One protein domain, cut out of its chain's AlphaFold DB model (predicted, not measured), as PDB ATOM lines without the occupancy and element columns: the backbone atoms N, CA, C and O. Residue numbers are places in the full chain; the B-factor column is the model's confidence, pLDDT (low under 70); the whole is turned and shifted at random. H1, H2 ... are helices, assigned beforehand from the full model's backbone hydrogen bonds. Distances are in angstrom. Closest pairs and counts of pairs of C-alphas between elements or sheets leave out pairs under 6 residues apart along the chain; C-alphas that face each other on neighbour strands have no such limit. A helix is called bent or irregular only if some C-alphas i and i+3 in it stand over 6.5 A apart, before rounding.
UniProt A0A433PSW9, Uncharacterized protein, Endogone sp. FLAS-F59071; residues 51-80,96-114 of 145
ATOM      1  N   LEU A  51     181.331 168.581 146.357       52.47
ATOM      2  CA  LEU A  51     182.548 167.748 146.271       52.47
ATOM      3  C   LEU A  51     182.823 167.196 144.858       52.47
ATOM      4  O   LEU A  51     183.971 167.007 144.470       52.47
ATOM      5  N   ASN A  52     181.782 166.994 144.052       53.06
ATOM      6  CA  ASN A  52     181.925 166.509 142.682       53.06
ATOM      7  C   ASN A  52     182.587 167.538 141.744       53.06
ATOM      8  O   ASN A  52     183.341 167.164 140.849       53.06
ATOM      9  N   ASN A  53     182.382 168.837 141.979       55.78
ATOM     10  CA  ASN A  53     183.013 169.903 141.198       55.78
ATOM     11  C   ASN A  53     184.481 170.120 141.595       55.78
ATOM     12  O   ASN A  53     185.293 170.490 140.746       55.78
ATOM     13  N   SER A  54     184.849 169.869 142.857       58.47
ATOM     14  CA  SER A  54     186.243 169.998 143.301       58.47
ATOM     15  C   SER A  54     187.126 168.882 142.734       58.47
ATOM     16  O   SER A  54     188.240 169.163 142.292       58.47
ATOM     17  N   ILE A  55     186.614 167.650 142.632       63.19
ATOM     18  CA  ILE A  55     187.311 166.529 141.977       63.19
ATOM     19  C   ILE A  55     187.566 166.837 140.496       63.19
ATOM     20  O   ILE A  55     188.697 166.712 140.022       63.19
ATOM     21  N   GLN A  56     186.555 167.325 139.770       63.31
ATOM     22  CA  GLN A  56     186.721 167.733 138.370       63.31
ATOM     23  C   GLN A  56     187.767 168.848 138.214       63.31
ATOM     24  O   GLN A  56     188.569 168.819 137.277       63.31
ATOM     25  N   PHE A  57     187.808 169.808 139.140       67.25
ATOM     26  CA  PHE A  57     188.805 170.880 139.135       67.25
ATOM     27  C   PHE A  57     190.233 170.362 139.379       67.25
ATOM     28  O   PHE A  57     191.166 170.757 138.674       67.25
ATOM     29  N   ILE A  58     190.412 169.435 140.328       70.75
ATOM     30  CA  ILE A  58     191.706 168.805 140.628       70.75
ATOM     31  C   ILE A  58     192.196 167.985 139.429       70.75
ATOM     32  O   ILE A  58     193.357 168.103 139.032       70.75
ATOM     33  N   THR A  59     191.319 167.193 138.813       71.00
ATOM     34  CA  THR A  59     191.657 166.374 137.642       71.00
ATOM     35  C   THR A  59     192.041 167.242 136.445       71.00
ATOM     36  O   THR A  59     193.098 167.028 135.851       71.00
ATOM     37  N   ARG A  60     191.267 168.295 136.146       67.56
ATOM     38  CA  ARG A  60     191.614 169.267 135.094       67.56
ATOM     39  C   ARG A  60     192.965 169.931 135.357       67.56
ATOM     40  O   ARG A  60     193.776 170.040 134.441       67.56
ATOM     41  N   SER A  61     193.242 170.305 136.606       69.94
ATOM     42  CA  SER A  61     194.525 170.902 136.993       69.94
ATOM     43  C   SER A  61     195.699 169.941 136.767       69.94
ATOM     44  O   SER A  61     196.716 170.344 136.210       69.94
ATOM     45  N   LYS A  62     195.547 168.652 137.109       78.62
ATOM     46  CA  LYS A  62     196.573 167.620 136.870       78.62
ATOM     47  C   LYS A  62     196.836 167.379 135.383       78.62
ATOM     48  O   LYS A  62     197.995 167.302 134.987       78.62
ATOM     49  N   VAL A  63     195.787 167.297 134.561       75.94
ATOM     50  CA  VAL A  63     195.912 167.122 133.100       75.94
ATOM     51  C   VAL A  63     196.639 168.312 132.471       75.94
ATOM     52  O   VAL A  63     197.541 168.125 131.657       75.94
ATOM     53  N   ILE A  64     196.308 169.538 132.890       77.50
ATOM     54  CA  ILE A  64     196.988 170.751 132.416       77.50
ATOM     55  C   ILE A  64     198.469 170.740 132.816       77.50
ATOM     56  O   ILE A  64     199.322 171.061 131.986       77.50
ATOM     57  N   SER A  65     198.792 170.362 134.055       81.19
ATOM     58  CA  SER A  65     200.183 170.241 134.505       81.19
ATOM     59  C   SER A  65     200.954 169.199 133.692       81.19
ATOM     60  O   SER A  65     202.026 169.511 133.179       81.19
ATOM     61  N   LEU A  66     200.372 168.017 133.470       80.06
ATOM     62  CA  LEU A  66     200.980 166.962 132.656       80.06
ATOM     63  C   LEU A  66     201.249 167.432 131.220       80.06
ATOM     64  O   LEU A  66     202.339 167.232 130.688       80.06
ATOM     65  N   TYR A  67     200.277 168.108 130.602       77.62
ATOM     66  CA  TYR A  67     200.430 168.670 129.261       77.62
ATOM     67  C   TYR A  67     201.574 169.693 129.193       77.62
ATOM     68  O   TYR A  67     202.366 169.690 128.249       77.62
ATOM     69  N   ARG A  68     201.709 170.552 130.212       78.81
ATOM     70  CA  ARG A  68     202.816 171.516 130.301       78.81
ATOM     71  C   ARG A  68     204.167 170.825 130.436       78.81
ATOM     72  O   ARG A  68     205.121 171.266 129.798       78.81
ATOM     73  N   ASP A  69     204.250 169.755 131.216       82.81
ATOM     74  CA  ASP A  69     205.495 169.009 131.384       82.81
ATOM     75  C   ASP A  69     205.912 168.307 130.091       82.81
ATOM     76  O   ASP A  69     207.073 168.419 129.701       82.81
ATOM     77  N   ILE A  70     204.966 167.714 129.353       79.31
ATOM     78  CA  ILE A  70     205.218 167.158 128.013       79.31
ATOM     79  C   ILE A  70     205.724 168.249 127.056       79.31
ATOM     80  O   ILE A  70     206.698 168.056 126.335       79.31
ATOM     81  N   LEU A  71     205.118 169.438 127.051       78.81
ATOM     82  CA  LEU A  71     205.596 170.527 126.193       78.81
ATOM     83  C   LEU A  71     207.002 171.015 126.574       78.81
ATOM     84  O   LEU A  71     207.792 171.356 125.690       78.81
ATOM     85  N   ARG A  72     207.329 171.058 127.870       83.00
ATOM     86  CA  ARG A  72     208.663 171.444 128.352       83.00
ATOM     87  C   ARG A  72     209.718 170.414 127.966       83.00
ATOM     88  O   ARG A  72     210.792 170.819 127.526       83.00
ATOM     89  N   THR A  73     209.428 169.120 128.093       80.12
ATOM     90  CA  THR A  73     210.369 168.059 127.702       80.12
ATOM     91  C   THR A  73     210.627 168.080 126.201       80.12
ATOM     92  O   THR A  73     211.787 168.051 125.798       80.12
ATOM     93  N   LEU A  74     209.587 168.260 125.382       73.88
ATOM     94  CA  LEU A  74     209.735 168.393 123.928       73.88
ATOM     95  C   LEU A  74     210.567 169.617 123.540       73.88
ATOM     96  O   LEU A  74     211.448 169.528 122.686       73.88
ATOM     97  N   LYS A  75     210.336 170.761 124.194       78.19
ATOM     98  CA  LYS A  75     211.123 171.974 123.943       78.19
ATOM     99  C   LYS A  75     212.585 171.802 124.358       78.19
ATOM    100  O   LYS A  75     213.467 172.265 123.641       78.19
ATOM    101  N   LYS A  76     212.842 171.125 125.481       77.12
ATOM    102  CA  LYS A  76     214.200 170.837 125.959       77.12
ATOM    103  C   LYS A  76     214.961 169.937 124.981       77.12
ATOM    104  O   LYS A  76     216.080 170.263 124.606       77.12
ATOM    105  N   GLN A  77     214.322 168.873 124.486       71.69
ATOM    106  CA  GLN A  77     214.925 168.012 123.459       71.69
ATOM    107  C   GLN A  77     215.264 168.775 122.173       71.69
ATOM    108  O   GLN A  77     216.250 168.460 121.513       71.69
ATOM    109  N   GLN A  78     214.479 169.797 121.830       70.19
ATOM    110  CA  GLN A  78     214.745 170.643 120.672       70.19
ATOM    111  C   GLN A  78     215.913 171.620 120.893       70.19
ATOM    112  O   GLN A  78     216.643 171.907 119.946       70.19
ATOM    113  N   SER A  79     216.096 172.150 122.110       70.44
ATOM    114  CA  SER A  79     217.156 173.124 122.417       70.44
ATOM    115  C   SER A  79     218.522 172.500 122.688       70.44
ATOM    116  O   SER A  79     219.533 173.125 122.380       70.44
ATOM    117  N   ASP A  80     218.564 171.274 123.218       66.56
ATOM    118  CA  ASP A  80     219.820 170.565 123.523       66.56
ATOM    119  C   ASP A  80     220.615 170.198 122.247       66.56
ATOM    120  O   ASP A  80     221.768 169.785 122.321       66.56
ATOM    121  N   LYS A  96     209.646 168.750 113.226       78.81
ATOM    122  CA  LYS A  96     208.677 169.808 113.540       78.81
ATOM    123  C   LYS A  96     207.255 169.355 113.201       78.81
ATOM    124  O   LYS A  96     206.316 169.794 113.869       78.81
ATOM    125  N   ARG A  97     207.109 168.489 112.189       81.56
ATOM    126  CA  ARG A  97     205.841 167.837 111.840       81.56
ATOM    127  C   ARG A  97     205.341 166.957 112.987       81.56
ATOM    128  O   ARG A  97     204.243 167.208 113.477       81.56
ATOM    129  N   ASP A  98     206.165 166.039 113.480       78.19
ATOM    130  CA  ASP A  98     205.806 165.121 114.570       78.19
ATOM    131  C   ASP A  98     205.451 165.881 115.855       78.19
ATOM    132  O   ASP A  98     204.469 165.577 116.533       78.19
ATOM    133  N   ALA A  99     206.198 166.945 116.169       75.44
ATOM    134  CA  ALA A  99     205.897 167.800 117.314       75.44
ATOM    135  C   ALA A  99     204.531 168.500 117.184       75.44
ATOM    136  O   ALA A  99     203.840 168.709 118.184       75.44
ATOM    137  N   GLN A 100     204.132 168.883 115.968       83.06
ATOM    138  CA  GLN A 100     202.829 169.489 115.710       83.06
ATOM    139  C   GLN A 100     201.704 168.450 115.756       83.06
ATOM    140  O   GLN A 100     200.660 168.720 116.354       83.06
ATOM    141  N   GLU A 101     201.919 167.261 115.197       81.25
ATOM    142  CA  GLU A 101     200.975 166.142 115.283       81.25
ATOM    143  C   GLU A 101     200.728 165.738 116.737       81.25
ATOM    144  O   GLU A 101     199.579 165.607 117.156       81.25
ATOM    145  N   MET A 102     201.782 165.673 117.553       75.75
ATOM    146  CA  MET A 102     201.669 165.344 118.970       75.75
ATOM    147  C   MET A 102     200.897 166.410 119.764       75.75
ATOM    148  O   MET A 102     200.116 166.073 120.655       75.75
ATOM    149  N   LYS A 103     201.024 167.698 119.403       79.56
ATOM    150  CA  LYS A 103     200.188 168.773 119.976       79.56
ATOM    151  C   LYS A 103     198.717 168.624 119.599       79.56
ATOM    152  O   LYS A 103     197.853 168.811 120.454       79.56
ATOM    153  N   VAL A 104     198.428 168.325 118.332       84.50
ATOM    154  CA  VAL A 104     197.052 168.133 117.842       84.50
ATOM    155  C   VAL A 104     196.420 166.918 118.510       84.50
ATOM    156  O   VAL A 104     195.298 167.018 119.004       84.50
ATOM    157  N   TRP A 105     197.158 165.813 118.597       83.38
ATOM    158  CA  TRP A 105     196.725 164.598 119.273       83.38
ATOM    159  C   TRP A 105     196.411 164.857 120.747       83.38
ATOM    160  O   TRP A 105     195.307 164.562 121.191       83.38
ATOM    161  N   ALA A 106     197.319 165.509 121.481       75.44
ATOM    162  CA  ALA A 106     197.103 165.835 122.889       75.44
ATOM    163  C   ALA A 106     195.883 166.753 123.103       75.44
ATOM    164  O   ALA A 106     195.114 166.552 124.039       75.44
ATOM    165  N   ARG A 107     195.657 167.731 122.213       78.88
ATOM    166  CA  ARG A 107     194.434 168.554 122.233       78.88
ATOM    167  C   ARG A 107     193.179 167.721 121.993       78.88
ATOM    168  O   ARG A 107     192.201 167.888 122.713       78.88
ATOM    169  N   SER A 108     193.211 166.851 120.986       82.00
ATOM    170  CA  SER A 108     192.082 165.987 120.645       82.00
ATOM    171  C   SER A 108     191.751 165.011 121.771       82.00
ATOM    172  O   SER A 108     190.577 164.707 121.966       82.00
ATOM    173  N   ASP A 109     192.760 164.519 122.487       76.19
ATOM    174  CA  ASP A 109     192.575 163.606 123.611       76.19
ATOM    175  C   ASP A 109     191.915 164.331 124.791       76.19
ATOM    176  O   ASP A 109     190.897 163.878 125.299       76.19
ATOM    177  N   ILE A 110     192.388 165.534 125.141       73.44
ATOM    178  CA  ILE A 110     191.759 166.366 126.183       73.44
ATOM    179  C   ILE A 110     190.302 166.706 125.831       73.44
ATOM    180  O   ILE A 110     189.426 166.619 126.692       73.44
ATOM    181  N   GLU A 111     190.030 167.083 124.579       77.75
ATOM    182  CA  GLU A 111     188.675 167.445 124.148       77.75
ATOM    183  C   GLU A 111     187.728 166.238 124.178       77.75
ATOM    184  O   GLU A 111     186.562 166.382 124.542       77.75
ATOM    185  N   ARG A 112     188.233 165.031 123.880       76.88
ATOM    186  CA  ARG A 112     187.449 163.789 123.949       76.88
ATOM    187  C   ARG A 112     186.861 163.565 125.343       76.88
ATOM    188  O   ARG A 112     185.694 163.209 125.453       76.88
ATOM    189  N   TYR A 113     187.634 163.842 126.391       67.62
ATOM    190  CA  TYR A 113     187.198 163.670 127.780       67.62
ATOM    191  C   TYR A 113     186.496 164.904 128.363       67.62
ATOM    192  O   TYR A 113     186.058 164.886 129.512       67.62
ATOM    193  N   ARG A 114     186.348 165.995 127.597       70.81
ATOM    194  CA  ARG A 114     185.725 167.237 128.086       70.81
ATOM    195  C   ARG A 114     184.259 167.052 128.485       70.81
ATOM    196  O   ARG A 114     183.788 167.745 129.387       70.81
TER     197      ARG A 114
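Overview. This is residues 51 to 80 and 96 to 114 of the 145 residues of an uncharacterized protein of Endogone sp. FLAS-F59071 (UniProt A0A433PSW9). Two straight helices run side by side in opposite ways, the longer H1 and the shorter H2, as a flat, loose pair with a gap between them; the first nine residues of H1, 51 to 59, stick out beyond the end of H2. The printed part has 49 residues, with two named helices, H1 and then H2, and no named strand: the class is all helix. It is loose, with a radius of gyration of the C-alphas of 13.3 A, and the C-alphas span 43 by 21 by 5 A.

Along the chain. Find C-alpha 51 at (182.548, 167.748, 146.271); from there H1, residues 51 to 79, runs 42.4 A to C-alpha 79 at (217.156, 173.124, 122.417). After Asp 80 the numbering jumps to Lys 96, where H2, residues 96 to 114, begins. Follow H2 for 27.3 A to its C-alpha 114 at (185.725, 167.237, 128.086). Neither helix is bent.

Arrangement. Look at Leu 74 and Ala 99, whose C-alphas are the closest of the two helices, 7.7 A apart. H1 and H2 are close but not clearly touching, with 2 pairs of C-alphas within 8 A. Their lines stand at a shallow tilt of 3 degrees, and they run opposite ways. Their centres are 13.2 A apart. In H1 and H2, every O i to N i+4 pair is within hydrogen-bond range.

Size, cuts and confidence. The two C-alphas farthest apart are those of Leu 51 and Asp 80, at 43.8 A. Residues 81 to 95 are not printed, and the C-alphas of Asp 80 and Lys 96 are 15.0 A apart across this cut, which lies in the link from H1 to H2. Without residues 51 to 59, which stand free, the body spans 34 by 21 by 5 A. In the B-factor column you will find a mean pLDDT of 74.2 for the printed part of this model, with residues 51 to 57, 60 to 61, 80 and 113 under 70.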